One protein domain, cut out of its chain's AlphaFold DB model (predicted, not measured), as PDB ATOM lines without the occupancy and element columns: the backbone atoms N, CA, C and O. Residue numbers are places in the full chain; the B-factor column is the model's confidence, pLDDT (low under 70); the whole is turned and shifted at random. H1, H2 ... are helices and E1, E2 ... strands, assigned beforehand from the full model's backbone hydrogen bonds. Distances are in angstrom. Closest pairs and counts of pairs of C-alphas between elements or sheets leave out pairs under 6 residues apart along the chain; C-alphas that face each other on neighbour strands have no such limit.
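AT A GLANCE: This is residues 17 to 85 of the 170 residues of the protein "EGF-like domain-containing protein" of Anisakis simplex (UniProt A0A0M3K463). Two small lobes stand at the ends of the model, each built on a two-stranded hairpin, and the short helix H2 bridges them near the middle. The first lobe holds the hairpin E1 and E2 with the one-turn helix H1 beside it; the second holds the hairpin E3 and E4 and the long loop of residues 57 to 70 that leads into it. You will find 69 printed residues with two named helices and four named strands, in the order H1, E1, E2, H2, E3, E4, and each two-stranded sheet, E1 - E2 and E3 - E4, is antiparallel. The class is mixed, helices and strands, with under half of the residues in named elements. The whole is only just loose, close to compact, with a radius of gyration of the C-alphas of 13.6 A and spans of 34 by 28 by 23 A.

HOW THE PARTS SIT: Look first at E1, residues 38 to 43, and E2, residues 46 to 51, an antiparallel hairpin with 143 degrees between directions. Across it, N 41 and O 48 are 2.9 A apart and N 39 and O 50 are 2.8 A apart, both within hydrogen-bond range. Then find H1, residues 25 to 29: its closest C-alphas to E1 are those of Cys 29 and Cys 40, 5.9 A apart, and to E2 those of Phe 28 and Ala 47, 5.4 A apart. From E2 a tight link with no residue between leads into H2, residues 52 to 56. In H1 and H2 every O i to N i+4 pair is within hydrogen-bond range. Next look at E3, residues 71 to 74, and E4, residues 80 to 83, an antiparallel hairpin with 144 degrees between directions; N 73 and O 81 are within hydrogen-bond range at 2.9 A. The closest C-alphas of H2 and E4 are those of Ala 56 and Lys 81, 5.6 A apart. The hairpin E1 and E2 is apart from E3 and E4, and H1 is apart from H2, E3 and E4.

IN THESE COORDINATES: Find C-alpha 38 at (165.981, 162.128, 140.233), where E1 begins; it runs 14.3 A to C-alpha 43. E2 runs 16.0 A from Phe 46 to Ser 51. H1, 6.0 A long, begins at C-alpha 25, (158.965, 162.649, 152.783), and H2 is 6.1 A long. E3 measures 10.1 A and E4 9.8 A, ending at C-alpha 83, (180.325, 152.616, 148.216).

THE WHOLE: The two C-alphas farthest apart are those of Gly 31 and Asp 62, at 35.5 A. The printed part, residues 17 to 85, has no cut. The link from H2 to E3, 14 residues, is long. The mean pLDDT of the printed part is 81.6; look for values under 70 at residues 53 to 57, 59 to 60 and 62 to 65.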
ATOM      1  N   ALA A  17     162.854 164.180 156.455       88.56
ATOM      2  CA  ALA A  17     163.674 165.273 155.948       88.56
ATOM      3  C   ALA A  17     163.520 166.545 156.806       88.56
ATOM      4  O   ALA A  17     162.605 166.663 157.626       88.56
ATOM      5  N   GLY A  18     164.419 167.511 156.597       84.81
ATOM      6  CA  GLY A  18     164.497 168.771 157.343       84.81
ATOM      7  C   GLY A  18     165.604 168.790 158.399       84.81
ATOM      8  O   GLY A  18     166.176 167.757 158.734       84.81
ATOM      9  N   GLU A  19     165.901 169.977 158.937       84.56
ATOM     10  CA  GLU A  19     166.977 170.177 159.928       84.56
ATOM     11  C   GLU A  19     166.799 169.345 161.206       84.56
ATOM     12  O   GLU A  19     167.779 169.005 161.865       84.56
ATOM     13  N   LEU A  20     165.552 169.001 161.537       88.69
ATOM     14  CA  LEU A  20     165.164 168.228 162.715       88.69
ATOM     15  C   LEU A  20     164.400 166.947 162.341       88.69
ATOM     16  O   LEU A  20     163.707 166.382 163.185       88.69
ATOM     17  N   CYS A  21     164.481 166.498 161.082       89.75
ATOM     18  CA  CYS A  21     163.736 165.340 160.571       89.75
ATOM     19  C   CYS A  21     162.210 165.459 160.738       89.75
ATOM     20  O   CYS A  21     161.509 164.464 160.905       89.75
ATOM     21  N   GLN A  22     161.687 166.686 160.727       92.81
ATOM     22  CA  GLN A  22     160.287 166.974 161.030       92.81
ATOM     23  C   GLN A  22     159.330 166.705 159.861       92.81
ATOM     24  O   GLN A  22     158.122 166.609 160.069       92.81
ATOM     25  N   TYR A  23     159.843 166.612 158.632       92.25
ATOM     26  CA  TYR A  23     159.030 166.406 157.440       92.25
ATOM     27  C   TYR A  23     159.039 164.939 157.049       92.25
ATOM     28  O   TYR A  23     160.096 164.381 156.775       92.25
ATOM     29  N   LYS A  24     157.865 164.316 156.963       92.88
ATOM     30  CA  LYS A  24     157.739 162.965 156.419       92.88
ATOM     31  C   LYS A  24     157.720 163.035 154.895       92.88
ATOM     32  O   LYS A  24     156.767 163.553 154.320       92.88
ATOM     33  N   VAL A  25     158.747 162.502 154.236       91.81
ATOM     34  CA  VAL A  25     158.965 162.649 152.783       91.81
ATOM     35  C   VAL A  25     157.748 162.193 151.981       91.81
ATOM     36  O   VAL A  25     157.292 162.895 151.079       91.81
ATOM     37  N   ASN A  26     157.159 161.060 152.363       92.38
ATOM     38  CA  ASN A  26     155.979 160.515 151.700       92.38
ATOM     39  C   ASN A  26     154.786 161.486 151.675       92.38
ATOM     40  O   ASN A  26     154.038 161.478 150.706       92.38
ATOM     41  N   ASP A  27     154.598 162.330 152.690       93.38
ATOM     42  CA  ASP A  27     153.429 163.219 152.756       93.38
ATOM     43  C   ASP A  27     153.507 164.361 151.729       93.38
ATOM     44  O   ASP A  27     152.476 164.832 151.254       93.38
ATOM     45  N   PHE A  28     154.720 164.755 151.333       92.00
ATOM     46  CA  PHE A  28     154.969 165.803 150.337       92.00
ATOM     47  C   PHE A  28     155.166 165.231 148.931       92.00
ATOM     48  O   PHE A  28     154.735 165.825 147.948       92.00
ATOM     49  N   CYS A  29     155.790 164.058 148.830       92.44
ATOM     50  CA  CYS A  29     156.107 163.423 147.554       92.44
ATOM     51  C   CYS A  29     154.959 162.586 146.974       92.44
ATOM     52  O   CYS A  29     155.069 162.085 145.854       92.44
ATOM     53  N   LYS A  30     153.845 162.419 147.701       89.00
ATOM     54  CA  LYS A  30     152.681 161.653 147.237       89.00
ATOM     55  C   LYS A  30     152.025 162.341 146.037       89.00
ATOM     56  O   LYS A  30     151.181 163.216 146.191       89.00
ATOM     57  N   GLY A  31     152.400 161.903 144.838       85.19
ATOM     58  CA  GLY A  31     151.922 162.456 143.566       85.19
ATOM     59  C   GLY A  31     152.945 163.320 142.828       85.19
ATOM     60  O   GLY A  31     152.650 163.773 141.726       85.19
ATOM     61  N   GLN A  32     154.145 163.508 143.385       88.12
ATOM     62  CA  GLN A  32     155.256 164.119 142.666       88.12
ATOM     63  C   GLN A  32     155.877 163.075 141.733       88.12
ATOM     64  O   GLN A  32     156.373 162.042 142.185       88.12
ATOM     65  N   HIS A  33     155.852 163.341 140.430       89.19
ATOM     66  CA  HIS A  33     156.591 162.548 139.454       89.19
ATOM     67  C   HIS A  33     157.930 163.237 139.190       89.19
ATOM     68  O   HIS A  33     157.958 164.403 138.801       89.19
ATOM     69  N   CYS A  34     159.019 162.530 139.469       90.38
ATOM     70  CA  CYS A  34     160.376 162.983 139.199       90.38
ATOM     71  C   CYS A  34     160.919 162.194 138.002       90.38
ATOM     72  O   CYS A  34     160.630 161.002 137.876       90.38
ATOM     73  N   ASP A  35     161.680 162.858 137.134       90.44
ATOM     74  CA  ASP A  35     162.285 162.239 135.953       90.44
ATOM     75  C   ASP A  35     163.310 161.157 136.339       90.44
ATOM     76  O   ASP A  35     163.826 161.132 137.466       90.44
ATOM     77  N   GLU A  36     163.647 160.269 135.400       85.50
ATOM     78  CA  GLU A  36     164.668 159.240 135.624       85.50
ATOM     79  C   GLU A  36     165.992 159.855 136.108       85.50
ATOM     80  O   GLU A  36     166.487 160.846 135.573       85.50
ATOM     81  N   GLY A  37     166.575 159.263 137.152       82.56
ATOM     82  CA  GLY A  37     167.793 159.783 137.778       82.56
ATOM     83  C   GLY A  37     167.563 160.923 138.782       82.56
ATOM     84  O   GLY A  37     168.522 161.519 139.281       82.56
ATOM     85  N   THR A  38     166.313 161.215 139.136       89.94
ATOM     86  CA  THR A  38     165.981 162.128 140.233       89.94
ATOM     87  C   THR A  38     165.089 161.448 141.270       89.94
ATOM     88  O   THR A  38     164.396 160.474 140.985       89.94
ATOM     89  N   VAL A  39     165.142 161.927 142.509       89.31
ATOM     90  CA  VAL A  39     164.336 161.431 143.626       89.31
ATOM     91  C   VAL A  39     163.655 162.599 144.320       89.31
ATOM     92  O   VAL A  39     164.221 163.686 144.439       89.31
ATOM     93  N   CYS A  40     162.426 162.367 144.770       90.75
ATOM     94  CA  CYS A  40     161.681 163.360 145.522       90.75
ATOM     95  C   CYS A  40     162.174 163.419 146.974       90.75
ATOM     96  O   CYS A  40     162.259 162.396 147.654       90.75
ATOM     97  N   THR A  41     162.466 164.624 147.448       90.38
ATOM     98  CA  THR A  41     162.804 164.938 148.839       90.38
ATOM     99  C   THR A  41     162.028 166.175 149.301       90.38
ATOM    100  O   THR A  41     161.260 166.752 148.530       90.38
ATOM    101  N   VAL A  42     162.197 166.577 150.563       91.25
ATOM    102  CA  VAL A  42     161.559 167.776 151.122       91.25
ATOM    103  C   VAL A  42     162.610 168.793 151.538       91.25
ATOM    104  O   VAL A  42     163.346 168.579 152.503       91.25
ATOM    105  N   THR A  43     162.619 169.935 150.857       87.19
ATOM    106  CA  THR A  43     163.491 171.074 151.160       87.19
ATOM    107  C   THR A  43     162.627 172.233 151.642       87.19
ATOM    108  O   THR A  43     161.686 172.638 150.965       87.19
ATOM    109  N   ASN A  44     162.909 172.775 152.833       85.19
ATOM    110  CA  ASN A  44     162.159 173.904 153.413       85.19
ATOM    111  C   ASN A  44     160.625 173.712 153.440       85.19
ATOM    112  O   ASN A  44     159.875 174.679 153.334       85.19
ATOM    113  N   GLY A  45     160.156 172.469 153.592       86.69
ATOM    114  CA  GLY A  45     158.726 172.150 153.639       86.69
ATOM    115  C   GLY A  45     158.033 172.034 152.275       86.69
ATOM    116  O   GLY A  45     156.806 172.012 152.237       86.69
ATOM    117  N   PHE A  46     158.776 171.939 151.169       88.94
ATOM    118  CA  PHE A  46     158.226 171.705 149.830       88.94
ATOM    119  C   PHE A  46     158.861 170.476 149.174       88.94
ATOM    120  O   PHE A  46     160.030 170.179 149.418       88.94
ATOM    121  N   ALA A  47     158.083 169.768 148.348       92.50
ATOM    122  CA  ALA A  47     158.573 168.641 147.560       92.50
ATOM    123  C   ALA A  47     159.513 169.135 146.451       92.50
ATOM    124  O   ALA A  47     159.160 170.044 145.699       92.50
ATOM    125  N   GLU A  48     160.684 168.521 146.331       91.12
ATOM    126  CA  GLU A  48     161.692 168.864 145.331       91.12
ATOM    127  C   GLU A  48     162.284 167.592 144.718       91.12
ATOM    128  O   GLU A  48     162.613 166.644 145.434       91.12
ATOM    129  N   CYS A  49     162.423 167.564 143.391       90.69
ATOM    130  CA  CYS A  49     163.122 166.490 142.691       90.69
ATOM    131  C   CYS A  49     164.606 166.842 142.592       90.69
ATOM    132  O   CYS A  49     164.978 167.821 141.948       90.69
ATOM    133  N   VAL A  50     165.453 166.025 143.204       87.50
ATOM    134  CA  VAL A  50     166.906 166.221 143.221       87.50
ATOM    135  C   VAL A  50     167.605 165.037 142.566       87.50
ATOM    136  O   VAL A  50     167.129 163.906 142.627       87.50
ATOM    137  N   SER A  51     168.740 165.275 141.914       83.81
ATOM    138  CA  SER A  51     169.498 164.208 141.249       83.81
ATOM    139  C   SER A  51     170.100 163.231 142.263       83.81
ATOM    140  O   SER A  51     170.622 163.662 143.298       83.81
ATOM    141  N   TYR A  52     170.115 161.931 141.939       73.06
ATOM    142  CA  TYR A  52     170.804 160.917 142.756       73.06
ATOM    143  C   TYR A  52     172.272 161.285 142.995       73.06
ATOM    144  O   TYR A  52     172.799 161.051 144.081       73.06
ATOM    145  N   GLU A  53     172.923 161.916 142.012       68.94
ATOM    146  CA  GLU A  53     174.312 162.347 142.139       68.94
ATOM    147  C   GLU A  53     174.451 163.394 143.230       68.94
ATOM    148  O   GLU A  53     175.316 163.280 144.087       68.94
ATOM    149  N   SER A  54     173.551 164.375 143.261       67.81
ATOM    150  CA  SER A  54     173.601 165.447 144.256       67.81
ATOM    151  C   SER A  54     173.395 164.957 145.692       67.81
ATOM    152  O   SER A  54     174.009 165.504 146.603       67.81
ATOM    153  N   LEU A  55     172.604 163.899 145.889       64.56
ATOM    154  CA  LEU A  55     172.375 163.287 147.201       64.56
ATOM    155  C   LEU A  55     173.471 162.305 147.619       64.56
ATOM    156  O   LEU A  55     173.681 162.085 148.809       64.56
ATOM    157  N   ALA A  56     174.166 161.705 146.653       62.59
ATOM    158  CA  ALA A  56     175.251 160.768 146.917       62.59
ATOM    159  C   ALA A  56     176.560 161.467 147.320       62.59
ATOM    160  O   ALA A  56     177.497 160.785 147.741       62.59
ATOM    161  N   TYR A  57     176.638 162.798 147.183       66.06
ATOM    162  CA  TYR A  57     177.821 163.581 147.515       66.06
ATOM    163  C   TYR A  57     177.662 164.369 148.814       66.06
ATOM    164  O   TYR A  57     176.773 165.203 148.953       66.06
ATOM    165  N   PHE A  58     178.602 164.186 149.734       73.06
ATOM    166  CA  PHE A  58     178.652 164.908 151.007       73.06
ATOM    167  C   PHE A  58     180.027 165.554 151.242       73.06
ATOM    168  O   PHE A  58     180.994 165.277 150.527       73.06
ATOM    169  N   SER A  59     180.092 166.484 152.201       68.06
ATOM    170  CA  SER A  59     181.236 167.384 152.421       68.06
ATOM    171  C   SER A  59     182.402 166.769 153.202       68.06
ATOM    172  O   SER A  59     183.501 167.314 153.151       68.06
ATOM    173  N   SER A  60     182.185 165.667 153.930       69.81
ATOM    174  CA  SER A  60     183.230 164.937 154.667       69.81
ATOM    175  C   SER A  60     182.781 163.516 155.034       69.81
ATOM    176  O   SER A  60     181.600 163.303 155.296       69.81
ATOM    177  N   CYS A  61     183.721 162.567 155.114       72.12
ATOM    178  CA  CYS A  61     183.502 161.225 155.677       72.12
ATOM    179  C   CYS A  61     183.458 161.189 157.221       72.12
ATOM    180  O   CYS A  61     183.305 160.108 157.782       72.12
ATOM    181  N   ASP A  62     183.638 162.326 157.906       67.38
ATOM    182  CA  ASP A  62     183.670 162.387 159.380       67.38
ATOM    183  C   ASP A  62     182.312 162.131 160.042       67.38
ATOM    184  O   ASP A  62     182.256 161.775 161.219       67.38
ATOM    185  N   GLU A  63     181.209 162.301 159.313       58.78
ATOM    186  CA  GLU A  63     179.887 161.967 159.832       58.78
ATOM    187  C   GLU A  63     179.469 160.592 159.299       58.78
ATOM    188  O   GLU A  63     179.713 160.245 158.142       58.78
ATOM    189  N   THR A  64     178.849 159.786 160.159       59.31
ATOM    190  CA  THR A  64     178.376 158.417 159.908       59.31
ATOM    191  C   THR A  64     177.215 158.390 158.899       59.31
ATOM    192  O   THR A  64     176.090 158.021 159.220       59.31
ATOM    193  N   PHE A  65     177.461 158.811 157.660       67.00
ATOM    194  CA  PHE A  65     176.472 158.827 156.580       67.00
ATOM    195  C   PHE A  65     176.302 157.455 155.932       67.00
ATOM    196  O   PHE A  65     175.205 157.075 155.528       67.00
ATOM    197  N   CYS A  66     177.402 156.713 155.808       73.38
ATOM    198  CA  CYS A  66     177.407 155.437 155.117       73.38
ATOM    199  C   CYS A  66     176.854 154.345 156.038       73.38
ATOM    200  O   CYS A  66     177.535 153.836 156.927       73.38
ATOM    201  N   LEU A  67     175.581 154.011 155.834       74.38
ATOM    202  CA  LEU A  67     174.888 152.945 156.553       74.38
ATOM    203  C   LEU A  67     175.311 151.562 156.034       74.38
ATOM    204  O   LEU A  67     175.875 151.426 154.950       74.38
ATOM    205  N   ASN A  68     174.997 150.517 156.805       72.94
ATOM    206  CA  ASN A  68     175.127 149.113 156.389       72.94
ATOM    207  C   ASN A  68     176.554 148.679 155.992       72.94
ATOM    208  O   ASN A  68     176.727 147.850 155.105       72.94
ATOM    209  N   GLY A  69     177.582 149.244 156.633       70.56
ATOM    210  CA  GLY A  69     178.979 148.891 156.348       70.56
ATOM    211  C   GLY A  69     179.500 149.425 155.011       70.56
ATOM    212  O   GLY A  69     180.555 148.990 154.554       70.56
ATOM    213  N   ALA A  70     178.784 150.362 154.378       79.94
ATOM    214  CA  ALA A  70     179.274 151.052 153.197       79.94
ATOM    215  C   ALA A  70     180.547 151.861 153.522       79.94
ATOM    216  O   ALA A  70     180.637 152.545 154.542       79.94
ATOM    217  N   GLN A  71     181.539 151.781 152.638       83.44
ATOM    218  CA  GLN A  71     182.806 152.485 152.759       83.44
ATOM    219  C   GLN A  71     182.695 153.885 152.157       83.44
ATOM    220  O   GLN A  71     182.316 154.061 150.997       83.44
ATOM    221  N   CYS A  72     183.070 154.893 152.938       83.19
ATOM    222  CA  CYS A  72     183.187 156.251 152.438       83.19
ATOM    223  C   CYS A  72     184.455 156.408 151.593       83.19
ATOM    224  O   CYS A  72     185.550 156.095 152.062       83.19
ATOM    225  N   VAL A  73     184.323 156.909 150.364       84.88
ATOM    226  CA  VAL A  73     185.455 157.146 149.460       84.88
ATOM    227  C   VAL A  73     185.454 158.581 148.923       84.88
ATOM    228  O   VAL A  73     184.383 159.158 148.697       84.88
ATOM    229  N   PRO A  74     186.638 159.173 148.686       83.00
ATOM    230  CA  PRO A  74     186.737 160.485 148.064       83.00
ATOM    231  C   PRO A  74     186.250 160.447 146.608       83.00
ATOM    232  O   PRO A  74     186.501 159.503 145.857       83.00
ATOM    233  N   ALA A  75     185.560 161.508 146.210       78.88
ATOM    234  CA  ALA A  75     185.125 161.815 144.856       78.88
ATOM    235  C   ALA A  75     185.789 163.120 144.366       78.88
ATOM    236  O   ALA A  75     186.635 163.715 145.035       78.88
ATOM    237  N   ILE A  76     185.426 163.570 143.163       78.25
ATOM    238  CA  ILE A  76     185.959 164.807 142.575       78.25
ATOM    239  C   ILE A  76     185.560 166.054 143.387       78.25
ATOM    240  O   ILE A  76     184.470 166.113 143.959       78.25
ATOM    241  N   ASN A  77     186.425 167.075 143.386       76.19
ATOM    242  CA  ASN A  77     186.194 168.389 144.009       76.19
ATOM    243  C   ASN A  77     185.927 168.359 145.527       76.19
ATOM    244  O   ASN A  77     185.047 169.067 146.009       76.19
ATOM    245  N   ASN A  78     186.684 167.555 146.283       73.81
ATOM    246  CA  ASN A  78     186.566 167.463 147.747       73.81
ATOM    247  C   ASN A  78     185.162 167.036 148.227       73.81
ATOM    248  O   ASN A  78     184.706 167.439 149.296       73.81
ATOM    249  N   ARG A  79     184.466 166.245 147.403       75.94
ATOM    250  CA  ARG A  79     183.208 165.580 147.752       75.94
ATOM    251  C   ARG A  79     183.477 164.120 148.067       75.94
ATOM    252  O   ARG A  79     184.472 163.568 147.611       75.94
ATOM    253  N   PHE A  80     182.581 163.488 148.804       83.31
ATOM    254  CA  PHE A  80     182.707 162.093 149.217       83.31
ATOM    255  C   PHE A  80     181.439 161.327 148.851       83.31
ATOM    256  O   PHE A  80     180.374 161.932 148.784       83.31
ATOM    257  N   LYS A  81     181.563 160.025 148.580       81.25
ATOM    258  CA  LYS A  81     180.438 159.127 148.276       81.25
ATOM    259  C   LYS A  81     180.536 157.840 149.088       81.25
ATOM    260  O   LYS A  81     181.638 157.411 149.432       81.25
ATOM    261  N   CYS A  82     179.403 157.197 149.351       81.38
ATOM    262  CA  CYS A  82     179.370 155.872 149.967       81.38
ATOM    263  C   CYS A  82     179.399 154.793 148.880       81.38
ATOM    264  O   CYS A  82     178.564 154.797 147.978       81.38
ATOM    265  N   LEU A  83     180.345 153.863 148.970       81.38
ATOM    266  CA  LEU A  83     180.325 152.616 148.216       81.38
ATOM    267  C   LEU A  83     179.837 151.515 149.144       81.38
ATOM    268  O   LEU A  83     180.436 151.279 150.189       81.38
ATOM    269  N   CYS A  84     178.752 150.843 148.784       81.88
ATOM    270  CA  CYS A  84     178.346 149.650 149.510       81.88
ATOM    271  C   CYS A  84     179.468 148.612 149.415       81.88
ATOM    272  O   CYS A  84     180.019 148.401 148.334       81.88
ATOM    273  N   ALA A  85     179.807 147.974 150.538       72.94
ATOM    274  CA  ALA A  85     180.523 146.712 150.465       72.94
ATOM    275  C   ALA A  85     179.620 145.763 149.673       72.94
ATOM    276  O   ALA A  85     178.454 145.594 150.041       72.94
TER     277      ALA A  85